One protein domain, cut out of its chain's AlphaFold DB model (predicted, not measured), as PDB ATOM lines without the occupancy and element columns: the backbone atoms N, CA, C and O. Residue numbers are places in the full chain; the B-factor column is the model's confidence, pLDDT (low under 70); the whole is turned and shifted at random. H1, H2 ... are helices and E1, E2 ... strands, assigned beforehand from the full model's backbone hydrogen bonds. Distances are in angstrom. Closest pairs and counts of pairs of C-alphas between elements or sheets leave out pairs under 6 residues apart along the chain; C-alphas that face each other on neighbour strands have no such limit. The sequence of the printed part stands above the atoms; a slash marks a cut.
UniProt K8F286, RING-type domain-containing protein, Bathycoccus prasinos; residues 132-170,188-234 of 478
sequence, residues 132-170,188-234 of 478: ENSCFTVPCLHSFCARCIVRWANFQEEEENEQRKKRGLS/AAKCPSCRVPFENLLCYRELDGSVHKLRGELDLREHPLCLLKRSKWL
ATOM      1  N   GLU A 132     148.501 199.614 173.972       90.12
ATOM      2  CA  GLU A 132     148.803 198.812 175.174       90.12
ATOM      3  C   GLU A 132     147.657 198.685 176.202       90.12
ATOM      4  O   GLU A 132     147.607 197.720 176.964       90.12
ATOM      5  N   ASN A 133     146.733 199.648 176.240       90.94
ATOM      6  CA  ASN A 133     145.596 199.705 177.162       90.94
ATOM      7  C   ASN A 133     144.260 199.380 176.476       90.94
ATOM      8  O   ASN A 133     143.205 199.476 177.117       90.94
ATOM      9  N   SER A 134     144.287 199.005 175.195       92.44
ATOM     10  CA  SER A 134     143.139 198.426 174.506       92.44
ATOM     11  C   SER A 134     142.946 196.962 174.921       92.44
ATOM     12  O   SER A 134     143.902 196.220 175.157       92.44
ATOM     13  N   CYS A 135     141.685 196.558 175.045       94.56
ATOM     14  CA  CYS A 135     141.287 195.167 175.195       94.56
ATOM     15  C   CYS A 135     140.071 194.876 174.315       94.56
ATOM     16  O   CYS A 135     139.163 195.704 174.187       94.56
ATOM     17  N   PHE A 136     140.014 193.658 173.790       95.25
ATOM     18  CA  PHE A 136     138.975 193.191 172.887       95.25
ATOM     19  C   PHE A 136     138.159 192.077 173.534       95.25
ATOM     20  O   PHE A 136     138.655 191.244 174.296       95.25
ATOM     21  N   THR A 137     136.874 192.043 173.219       95.94
ATOM     22  CA  THR A 137     135.967 190.989 173.680       95.94
ATOM     23  C   THR A 137     136.110 189.750 172.798       95.94
ATOM     24  O   THR A 137     135.663 189.769 171.657       95.94
ATOM     25  N   VAL A 138     136.670 188.649 173.322       95.00
ATOM     26  CA  VAL A 138     136.948 187.401 172.565       95.00
ATOM     27  C   VAL A 138     135.844 186.989 171.564       95.00
ATOM     28  O   VAL A 138     136.179 186.728 170.412       95.00
ATOM     29  N   PRO A 139     134.536 186.962 171.911       94.12
ATOM     30  CA  PRO A 139     133.508 186.460 170.993       94.12
ATOM     31  C   PRO A 139     133.034 187.463 169.925       94.12
ATOM     32  O   PRO A 139     132.195 187.101 169.104       94.12
ATOM     33  N   CYS A 140     133.467 188.727 169.962       94.69
ATOM     34  CA  CYS A 140     132.945 189.760 169.051       94.69
ATOM     35  C   CYS A 140     133.911 190.915 168.733       94.69
ATOM     36  O   CYS A 140     133.485 191.883 168.112       94.69
ATOM     37  N   LEU A 141     135.164 190.833 169.186       94.94
ATOM     38  CA  LEU A 141     136.312 191.703 168.893       94.94
ATOM     39  C   LEU A 141     136.087 193.224 169.018       94.94
ATOM     40  O   LEU A 141     136.883 194.013 168.525       94.94
ATOM     41  N   HIS A 142     135.054 193.660 169.744       94.38
ATOM     42  CA  HIS A 142     134.850 195.079 170.025       94.38
ATOM     43  C   HIS A 142     135.944 195.579 170.977       94.38
ATOM     44  O   HIS A 142     136.155 194.967 172.032       94.38
ATOM     45  N   SER A 143     136.598 196.680 170.589       93.62
ATOM     46  CA  SER A 143     137.667 197.357 171.333       93.62
ATOM     47  C   SER A 143     137.123 198.253 172.446       93.62
ATOM     48  O   SER A 143     136.140 198.978 172.269       93.62
ATOM     49  N   PHE A 144     137.796 198.234 173.595       95.38
ATOM     50  CA  PHE A 144     137.544 199.112 174.733       95.38
ATOM     51  C   PHE A 144     138.851 199.405 175.476       95.38
ATOM     52  O   PHE A 144     139.778 198.600 175.464       95.38
ATOM     53  N   CYS A 145     138.900 200.492 176.249       95.00
ATOM     54  CA  CYS A 145     139.930 200.647 177.277       95.00
ATOM     55  C   CYS A 145     139.795 199.514 178.309       95.00
ATOM     56  O   CYS A 145     138.705 199.319 178.862       95.00
ATOM     57  N   ALA A 146     140.897 198.846 178.655       94.25
ATOM     58  CA  ALA A 146     140.948 197.747 179.623       94.25
ATOM     59  C   ALA A 146     140.218 198.077 180.941       94.25
ATOM     60  O   ALA A 146     139.354 197.332 181.412       94.25
ATOM     61  N   ARG A 147     140.485 199.269 181.493       94.56
ATOM     62  CA  ARG A 147     139.849 199.770 182.723       94.56
ATOM     63  C   ARG A 147     138.337 199.956 182.575       94.56
ATOM     64  O   ARG A 147     137.600 199.700 183.523       94.56
ATOM     65  N   CYS A 148     137.867 200.372 181.400       95.75
ATOM     66  CA  CYS A 148     136.448 200.611 181.145       95.75
ATOM     67  C   CYS A 148     135.663 199.300 181.036       95.75
ATOM     68  O   CYS A 148     134.656 199.142 181.723       95.75
ATOM     69  N   ILE A 149     136.137 198.334 180.240       96.06
ATOM     70  CA  ILE A 149     135.428 197.058 180.049       96.06
ATOM     71  C   ILE A 149     135.411 196.204 181.327       96.06
ATOM     72  O   ILE A 149     134.407 195.555 181.626       96.06
ATOM     73  N   VAL A 150     136.464 196.276 182.151       95.50
ATOM     74  CA  VAL A 150     136.509 195.595 183.457       95.50
ATOM     75  C   VAL A 150     135.617 196.301 184.494       95.50
ATOM     76  O   VAL A 150     134.897 195.620 185.227       95.50
ATOM     77  N   ARG A 151     135.560 197.646 184.522       95.38
ATOM     78  CA  ARG A 151     134.583 198.394 185.350       95.38
ATOM     79  C   ARG A 151     133.138 198.079 184.949       95.38
ATOM     80  O   ARG A 151     132.315 197.804 185.819       95.38
ATOM     81  N   TRP A 152     132.845 198.025 183.652       95.88
ATOM     82  CA  TRP A 152     131.542 197.604 183.125       95.88
ATOM     83  C   TRP A 152     131.158 196.183 183.573       95.88
ATOM     84  O   TRP A 152     130.036 195.943 184.022       95.88
ATOM     85  N   ALA A 153     132.110 195.247 183.540       95.31
ATOM     86  CA  ALA A 153     131.906 193.890 184.038       95.31
ATOM     87  C   ALA A 153     131.697 193.800 185.560       95.31
ATOM     88  O   ALA A 153     131.070 192.848 186.026       95.31
ATOM     89  N   ASN A 154     132.225 194.739 186.351       93.50
ATOM     90  CA  ASN A 154     131.914 194.852 187.783       93.50
ATOM     91  C   ASN A 154     130.493 195.380 187.996       93.50
ATOM     92  O   ASN A 154     129.725 194.763 188.729       93.50
ATOM     93  N   PHE A 155     130.120 196.449 187.289       93.69
ATOM     94  CA  PHE A 155     128.778 197.029 187.345       93.69
ATOM     95  C   PHE A 155     127.681 196.004 187.007       93.69
ATOM     96  O   PHE A 155     126.715 195.857 187.753       93.69
ATOM     97  N   GLN A 156     127.851 195.231 185.928       93.69
ATOM     98  CA  GLN A 156     126.890 194.186 185.555       93.69
ATOM     99  C   GLN A 156     126.817 193.031 186.580       93.69
ATOM    100  O   GLN A 156     125.741 192.466 186.783       93.69
ATOM    101  N   GLU A 157     127.923 192.684 187.254       90.06
ATOM    102  CA  GLU A 157     127.928 191.651 188.307       90.06
ATOM    103  C   GLU A 157     127.193 192.129 189.568       90.06
ATOM    104  O   GLU A 157     126.407 191.384 190.164       90.06
ATOM    105  N   GLU A 158     127.404 193.388 189.960       90.31
ATOM    106  CA  GLU A 158     126.685 194.015 191.066       90.31
ATOM    107  C   GLU A 158     125.181 194.112 190.777       90.31
ATOM    108  O   GLU A 158     124.370 193.722 191.624       90.31
ATOM    109  N   GLU A 159     124.805 194.539 189.567       91.38
ATOM    110  CA  GLU A 159     123.409 194.623 189.135       91.38
ATOM    111  C   GLU A 159     122.719 193.248 189.210       91.38
ATOM    112  O   GLU A 159     121.630 193.122 189.783       91.38
ATOM    113  N   GLU A 160     123.355 192.181 188.712       89.56
ATOM    114  CA  GLU A 160     122.789 190.834 188.819       89.56
ATOM    115  C   GLU A 160     122.690 190.372 190.283       89.56
ATOM    116  O   GLU A 160     121.673 189.793 190.688       89.56
ATOM    117  N   ASN A 161     123.701 190.648 191.108       87.31
ATOM    118  CA  ASN A 161     123.686 190.320 192.532       87.31
ATOM    119  C   ASN A 161     122.534 191.043 193.262       87.31
ATOM    120  O   ASN A 161     121.805 190.427 194.044       87.31
ATOM    121  N   GLU A 162     122.287 192.319 192.960       90.00
ATOM    122  CA  GLU A 162     121.096 193.037 193.421       90.00
ATOM    123  C   GLU A 162     119.792 192.376 192.966       90.00
ATOM    124  O   GLU A 162     118.874 192.195 193.772       90.00
ATOM    125  N   GLN A 163     119.683 192.007 191.688       88.25
ATOM    126  CA  GLN A 163     118.491 191.338 191.166       88.25
ATOM    127  C   GLN A 163     118.259 189.980 191.852       88.25
ATOM    128  O   GLN A 163     117.118 189.654 192.187       88.25
ATOM    129  N   ARG A 164     119.317 189.211 192.140       86.88
ATOM    130  CA  ARG A 164     119.248 187.959 192.917       86.88
ATOM    131  C   ARG A 164     118.759 188.212 194.348       86.88
ATOM    132  O   ARG A 164     117.796 187.564 194.767       86.88
ATOM    133  N   LYS A 165     119.312 189.213 195.051       88.31
ATOM    134  CA  LYS A 165     118.831 189.656 196.380       88.31
ATOM    135  C   LYS A 165     117.334 190.016 196.338       88.31
ATOM    136  O   LYS A 165     116.565 189.526 197.165       88.31
ATOM    137  N   LYS A 166     116.899 190.804 195.343       89.44
ATOM    138  CA  LYS A 166     115.493 191.222 195.135       89.44
ATOM    139  C   LYS A 166     114.552 190.034 194.866       89.44
ATOM    140  O   LYS A 166     113.416 190.047 195.332       89.44
ATOM    141  N   ARG A 167     115.026 188.978 194.192       89.38
ATOM    142  CA  ARG A 167     114.287 187.716 193.950       89.38
ATOM    143  C   ARG A 167     114.210 186.789 195.176       89.38
ATOM    144  O   ARG A 167     113.667 185.694 195.071       89.38
ATOM    145  N   GLY A 168     114.753 187.186 196.330       80.38
ATOM    146  CA  GLY A 168     114.780 186.353 197.538       80.38
ATOM    147  C   GLY A 168     115.781 185.194 197.478       80.38
ATOM    148  O   GLY A 168     115.798 184.355 198.379       80.38
ATOM    149  N   LEU A 169     116.642 185.161 196.454       71.38
ATOM    150  CA  LEU A 169     117.787 184.258 196.375       71.38
ATOM    151  C   LEU A 169     118.852 184.784 197.342       71.38
ATOM    152  O   LEU A 169     119.737 185.556 196.977       71.38
ATOM    153  N   SER A 170     118.701 184.420 198.616       57.06
ATOM    154  CA  SER A 170     119.640 184.784 199.672       57.06
ATOM    155  C   SER A 170     121.050 184.321 199.306       57.06
ATOM    156  O   SER A 170     121.253 183.160 198.950       57.06
ATOM    157  N   ALA A 188     128.840 185.647 182.984       89.25
ATOM    158  CA  ALA A 188     129.392 186.215 181.766       89.25
ATOM    159  C   ALA A 188     128.904 187.665 181.623       89.25
ATOM    160  O   ALA A 188     127.699 187.920 181.511       89.25
ATOM    161  N   ALA A 189     129.839 188.615 181.627       94.25
ATOM    162  CA  ALA A 189     129.531 190.017 181.367       94.25
ATOM    163  C   ALA A 189     129.094 190.186 179.904       94.25
ATOM    164  O   ALA A 189     129.492 189.413 179.043       94.25
ATOM    165  N   LYS A 190     128.261 191.181 179.591       96.25
ATOM    166  CA  LYS A 190     127.766 191.404 178.219       96.25
ATOM    167  C   LYS A 190     128.536 192.532 177.559       96.25
ATOM    168  O   LYS A 190     128.721 193.570 178.186       96.25
ATOM    169  N   CYS A 191     128.955 192.364 176.309       96.12
ATOM    170  CA  CYS A 191     129.635 193.410 175.547       96.12
ATOM    171  C   CYS A 191     128.757 194.679 175.475       96.12
ATOM    172  O   CYS A 191     127.598 194.559 175.076       96.12
ATOM    173  N   PRO A 192     129.267 195.882 175.804       95.00
ATOM    174  CA  PRO A 192     128.502 197.129 175.698       95.00
ATOM    175  C   PRO A 192     127.881 197.345 174.309       95.00
ATOM    176  O   PRO A 192     126.695 197.651 174.212       95.00
ATOM    177  N   SER A 193     128.659 197.110 173.246       94.25
ATOM    178  CA  SER A 193     128.258 197.397 171.861       94.25
ATOM    179  C   SER A 193     127.212 196.422 171.304       94.25
ATOM    180  O   SER A 193     126.177 196.846 170.801       94.25
ATOM    181  N   CYS A 194     127.442 195.108 171.421       95.69
ATOM    182  CA  CYS A 194     126.609 194.077 170.778       95.69
ATOM    183  C   CYS A 194     125.873 193.131 171.750       95.69
ATOM    184  O   CYS A 194     125.146 192.239 171.320       95.69
ATOM    185  N   ARG A 195     126.041 193.308 173.070       95.31
ATOM    186  CA  ARG A 195     125.414 192.518 174.156       95.31
ATOM    187  C   ARG A 195     125.778 191.027 174.214       95.31
ATOM    188  O   ARG A 195     125.249 190.322 175.075       95.31
ATOM    189  N   VAL A 196     126.700 190.559 173.372       95.62
ATOM    190  CA  VAL A 196     127.243 189.191 173.400       95.62
ATOM    191  C   VAL A 196     127.927 188.922 174.753       95.62
ATOM    192  O   VAL A 196     128.693 189.773 175.214       95.62
ATOM    193  N   PRO A 197     127.649 187.792 175.431       95.88
ATOM    194  CA  PRO A 197     128.282 187.450 176.703       95.88
ATOM    195  C   PRO A 197     129.755 187.052 176.518       95.88
ATOM    196  O   PRO A 197     130.087 186.330 175.583       95.88
ATOM    197  N   PHE A 198     130.624 187.476 177.436       94.88
ATOM    198  CA  PHE A 198     132.052 187.167 177.466       94.88
ATOM    199  C   PHE A 198     132.531 186.843 178.893       94.88
ATOM    200  O   PHE A 198     132.072 187.432 179.876       94.88
ATOM    201  N   GLU A 199     133.477 185.908 178.998       94.94
ATOM    202  CA  GLU A 199     134.176 185.552 180.248       94.94
ATOM    203  C   GLU A 199     135.680 185.877 180.193       94.94
ATOM    204  O   GLU A 199     136.315 186.032 181.236       94.94
ATOM    205  N   ASN A 200     136.228 186.054 178.987       95.81
ATOM    206  CA  ASN A 200     137.631 186.357 178.716       95.81
ATOM    207  C   ASN A 200     137.746 187.614 177.834       95.81
ATOM    208  O   ASN A 200     136.817 187.960 177.096       95.81
ATOM    209  N   LEU A 201     138.890 188.290 177.918       96.25
ATOM    210  CA  LEU A 201     139.261 189.460 177.121       96.25
ATOM    211  C   LEU A 201     140.648 189.238 176.510       96.25
ATOM    212  O   LEU A 201     141.512 188.655 177.159       96.25
ATOM    213  N   LEU A 202     140.862 189.730 175.295       96.12
ATOM    214  CA  LEU A 202     142.189 189.856 174.691       96.12
ATOM    215  C   LEU A 202     142.784 191.200 175.123       96.12
ATOM    216  O   LEU A 202     142.106 192.212 174.969       96.12
ATOM    217  N   CYS A 203     144.006 191.231 175.644       94.88
ATOM    218  CA  CYS A 203     144.697 192.456 176.065       94.88
ATOM    219  C   CYS A 203     146.202 192.350 175.764       94.88
ATOM    220  O   CYS A 203     146.768 191.262 175.823       94.88
ATOM    221  N   TYR A 204     146.861 193.477 175.481       93.88
ATOM    222  CA  TYR A 204     148.319 193.529 175.258       93.88
ATOM    223  C   TYR A 204     149.145 193.579 176.558       93.88
ATOM    224  O   TYR A 204     150.351 193.331 176.560       93.88
ATOM    225  N   ARG A 205     148.499 193.929 177.678       93.56
ATOM    226  CA  ARG A 205     149.076 193.880 179.027       93.56
ATOM    227  C   ARG A 205     148.690 192.585 179.730       93.56
ATOM    228  O   ARG A 205     147.508 192.245 179.805       93.56
ATOM    229  N   GLU A 206     149.688 191.939 180.324       93.19
ATOM    230  CA  GLU A 206     149.513 190.786 181.197       93.19
ATOM    231  C   GLU A 206     148.868 191.154 182.547       93.19
ATOM    232  O   GLU A 206     148.648 192.318 182.889       93.19
ATOM    233  N   LEU A 207     148.534 190.144 183.355       93.19
ATOM    234  CA  LEU A 207     147.850 190.320 184.647       93.19
ATOM    235  C   LEU A 207     148.676 191.088 185.698       93.19
ATOM    236  O   LEU A 207     148.106 191.664 186.628       93.19
ATOM    237  N   ASP A 208     150.002 191.093 185.571       90.75
ATOM    238  CA  ASP A 208     150.924 191.897 186.379       90.75
ATOM    239  C   ASP A 208     151.052 193.349 185.871       90.75
ATOM    240  O   ASP A 208     151.404 194.240 186.645       90.75
ATOM    241  N   GLY A 209     150.678 193.600 184.613       90.12
ATOM    242  CA  GLY A 209     150.791 194.876 183.906       90.12
ATOM    243  C   GLY A 209     151.961 194.947 182.929       90.12
ATOM    244  O   GLY A 209     152.085 195.959 182.235       90.12
ATOM    245  N   SER A 210     152.788 193.903 182.843       91.06
ATOM    246  CA  SER A 210     153.863 193.798 181.856       91.06
ATOM    247  C   SER A 210     153.295 193.749 180.439       91.06
ATOM    248  O   SER A 210     152.202 193.234 180.210       91.06
ATOM    249  N   VAL A 211     154.036 194.292 179.475       91.56
ATOM    250  CA  VAL A 211     153.702 194.219 178.046       91.56
ATOM    251  C   VAL A 211     154.708 193.283 177.397       91.56
ATOM    252  O   VAL A 211     155.908 193.567 177.418       91.56
ATOM    253  N   HIS A 212     154.237 192.169 176.843       85.50
ATOM    254  CA  HIS A 212     155.098 191.259 176.097       85.50
ATOM    255  C   HIS A 212     155.232 191.752 174.651       85.50
ATOM    256  O   HIS A 212     154.256 192.199 174.046       85.50
ATOM    257  N   LYS A 213     156.451 191.689 174.104       89.88
ATOM    258  CA  LYS A 213     156.716 192.007 172.700       89.88
ATOM    259  C   LYS A 213     157.299 190.796 171.995       89.88
ATOM    260  O   LYS A 213     158.276 190.228 172.483       89.88
ATOM    261  N   LEU A 214     156.738 190.431 170.849       82.56
ATOM    262  CA  LEU A 214     157.226 189.337 170.012       82.56
ATOM    263  C   LEU A 214     157.672 189.919 168.667       82.56
ATOM    264  O   LEU A 214     156.921 190.654 168.041       82.56
ATOM    265  N   ARG A 215     158.929 189.671 168.274       83.88
ATOM    266  CA  ARG A 215     159.586 190.266 167.086       83.88
ATOM    267  C   ARG A 215     159.459 191.809 166.956       83.88
ATOM    268  O   ARG A 215     159.649 192.352 165.881       83.88
ATOM    269  N   GLY A 216     159.199 192.522 168.059       82.81
ATOM    270  CA  GLY A 216     159.049 193.987 168.110       82.81
ATOM    271  C   GLY A 216     157.604 194.477 168.270       82.81
ATOM    272  O   GLY A 216     157.388 195.550 168.841       82.81
ATOM    273  N   GLU A 217     156.625 193.664 167.875       85.81
ATOM    274  CA  GLU A 217     155.190 193.951 167.963       85.81
ATOM    275  C   GLU A 217     154.613 193.624 169.347       85.81
ATOM    276  O   GLU A 217     155.209 192.871 170.120       85.81
ATOM    277  N   LEU A 218     153.450 194.197 169.683       86.81
ATOM    278  CA  LEU A 218     152.758 193.904 170.942       86.81
ATOM    279  C   LEU A 218     152.020 192.560 170.859       86.81
ATOM    280  O   LEU A 218     151.155 192.370 170.009       86.81
ATOM    281  N   ASP A 219     152.315 191.656 171.788       89.62
ATOM    282  CA  ASP A 219     151.705 190.326 171.857       89.62
ATOM    283  C   ASP A 219     150.315 190.396 172.526       89.62
ATOM    284  O   ASP A 219     150.184 190.828 173.675       89.62
ATOM    285  N   LEU A 220     149.263 190.009 171.796       92.06
ATOM    286  CA  LEU A 220     147.872 190.095 172.248       92.06
ATOM    287  C   LEU A 220     147.437 188.789 172.931       92.06
ATOM    288  O   LEU A 220     147.252 187.765 172.273       92.06
ATOM    289  N   ARG A 221     147.198 188.824 174.248       92.94
ATOM    290  CA  ARG A 221     146.954 187.618 175.060       92.94
ATOM    291  C   ARG A 221     145.541 187.534 175.622       92.94
ATOM    292  O   ARG A 221     144.949 188.529 176.036       92.94
ATOM    293  N   GLU A 222     145.004 186.314 175.675       96.56
ATOM    294  CA  GLU A 222     143.713 186.036 176.304       96.56
ATOM    295  C   GLU A 222     143.843 185.950 177.833       96.56
ATOM    296  O   GLU A 222     144.614 185.161 178.388       96.56
ATOM    297  N   HIS A 223     143.033 186.742 178.533       95.50
ATOM    298  CA  HIS A 223     142.975 186.783 179.985       95.50
ATOM    299  C   HIS A 223     141.538 186.635 180.499       95.50
ATOM    300  O   HIS A 223     140.627 187.329 180.036       95.50
ATOM    301  N   PRO A 224     141.303 185.768 181.503       94.81
ATOM    302  CA  PRO A 224     139.984 185.620 182.090       94.81
ATOM    303  C   PRO A 224     139.623 186.853 182.919       94.81
ATOM    304  O   PRO A 224     140.397 187.342 183.753       94.81
ATOM    305  N   LEU A 225     138.395 187.323 182.731       93.94
ATOM    306  CA  LEU A 225     137.858 188.551 183.314       93.94
ATOM    307  C   LEU A 225     137.947 188.565 184.846       93.94
ATOM    308  O   LEU A 225     138.194 189.604 185.451       93.94
ATOM    309  N   CYS A 226     137.807 187.402 185.486       91.88
ATOM    310  CA  CYS A 226     137.910 187.251 186.938       91.88
ATOM    311  C   CYS A 226     139.334 187.447 187.498       91.88
ATOM    312  O   CYS A 226     139.473 187.736 188.690       91.88
ATOM    313  N   LEU A 227     140.381 187.319 186.669       93.56
ATOM    314  CA  LEU A 227     141.753 187.675 187.041       93.56
ATOM    315  C   LEU A 227     142.064 189.132 186.689       93.56
ATOM    316  O   LEU A 227     142.649 189.818 187.522       93.56
ATOM    317  N   LEU A 228     141.590 189.640 185.543       93.44
ATOM    318  CA  LEU A 228     141.709 191.064 185.193       93.44
ATOM    319  C   LEU A 228     141.044 191.976 186.235       93.44
ATOM    320  O   LEU A 228     141.631 192.961 186.659       93.44
ATOM    321  N   LYS A 229     139.878 191.604 186.781       92.00
ATOM    322  CA  LYS A 229     139.247 192.317 187.917       92.00
ATOM    323  C   LYS A 229     140.154 192.488 189.151       92.00
ATOM    324  O   LYS A 229     139.830 193.285 190.024       92.00
ATOM    325  N   ARG A 230     141.255 191.732 189.240       90.56
ATOM    326  CA  ARG A 230     142.224 191.711 190.348       90.56
ATOM    327  C   ARG A 230     143.624 192.197 189.938       90.56
ATOM    328  O   ARG A 230     144.539 192.120 190.756       90.56
ATOM    329  N   SER A 231     143.822 192.643 188.695       91.88
ATOM    330  CA  SER A 231     145.112 193.163 188.232       91.88
ATOM    331  C   SER A 231     145.311 194.608 188.692       91.88
ATOM    332  O   SER A 231     144.458 195.467 188.458       91.88
ATOM    333  N   LYS A 232     146.459 194.885 189.314       90.19
ATOM    334  CA  LYS A 232     146.748 196.174 189.968       90.19
ATOM    335  C   LYS A 232     146.851 197.346 188.995       90.19
ATOM    336  O   LYS A 232     146.427 198.452 189.320       90.19
ATOM    337  N   TRP A 233     147.377 197.100 187.795       91.38
ATOM    338  CA  TRP A 233     147.614 198.132 186.780       91.38
ATOM    339  C   TRP A 233     146.329 198.800 186.266       91.38
ATOM    340  O   TRP A 233     146.376 199.932 185.793       91.38
ATOM    341  N   LEU A 234     145.162 198.164 186.432       89.75
ATOM    342  CA  LEU A 234     143.867 198.777 186.118       89.75
ATOM    343  C   LEU A 234     143.421 199.841 187.138       89.75
ATOM    344  O   LEU A 234     142.424 200.523 186.900       89.75
TER     345      LEU A 234
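Overview. This is residues 132 to 170 and 188 to 234 of the 478 residues of the protein "RING-type domain-containing protein" of Bathycoccus prasinos (UniProt K8F286). A small, twisted sheet of four short strands has one long helix, H1, that starts at its face and runs out from it like an arm, with residues 162 to 168 sticking out free at its far end. At the opposite end of the long axis, the loop between E3 and E4 reaches out to Arg 215, and short H2 sits near the sheet end of H1. The printed part has 86 residues, with two named helices and four named strands in the order E1, E2, H1, E3, E4, H2; the sheet runs E2, E1, E3, E4, all antiparallel. The class is mixed, helices and strands, with under half of the residues in named elements. The whole is only just compact, close to loose, with a radius of gyration of the C-alphas of 14.3 A and spans of 54 by 27 by 15 A.

Along the chain. E1 is residues 134 to 137, 10.4 A long, and begins with C-alpha 134 at (143.139, 198.426, 174.506). E2 is residues 143 to 145, 7.2 A. H1 is residues 146 to 166, 30.5 A, and ends with C-alpha 166 at (115.493, 191.222, 195.135). E3 is residues 200 to 203, 9.7 A, and E4 is residues 221 to 224, 10.1 A. H2 is residues 225 to 228, 5.0 A, and ends with C-alpha 228 at (141.709, 191.064, 185.193).

Arrangement. The sheet is only just strongly twisted, its C-alphas lying up to 4.2 A off the best plane. E2 and E4 are its edge strands. E1 and E2 form a hairpin, with N 135 and O 144 within hydrogen-bond range at 2.8 A. E1 and E3 are antiparallel at 152 degrees, with N 136 and O 202 at 2.8 A. E3 and E4 form a hairpin, with N 223 and O 201 at 2.8 A. E2 and E4 are apart. H1 is on one face of the sheet, giving two layers, a helix layer and a sheet layer. It lies over E2 and E1 at a height over the sheet of 16.3 A and stands up from the sheet, its line rising 50 degrees out of the local plane. The closest C-alphas of E1 and H1 are those of Cys 135 and Ala 146, 5.1 A apart. H2 only grazes the sheet with residues 225 to 228. H1 and H2 are close but not clearly touching; the closest C-alphas are those of Val 150 and Leu 228, 7.1 A apart. In H1 every O i to N i+4 pair is within hydrogen-bond range; H2 is too short for such a pair, and its one O i to N i+3 pair is within range.

Size, cuts and confidence. The two C-alphas farthest apart, those of Gly 168 and Arg 215, are 54.3 A apart. Residues 171 to 187 are not printed, and C-alphas 170 and 188 are 20.4 A apart across this cut, which lies in the link from H1 to E3. The link from E3 to E4, 17 residues, is long, and within it residues 213 to 214 pair antiparallel with residues 217 to 218. Residues 189 to 190 pair in the same manner with residues 197 to 198. The mean pLDDT of the printed part is 91.7, and residue 170 is the one printed residue under 70.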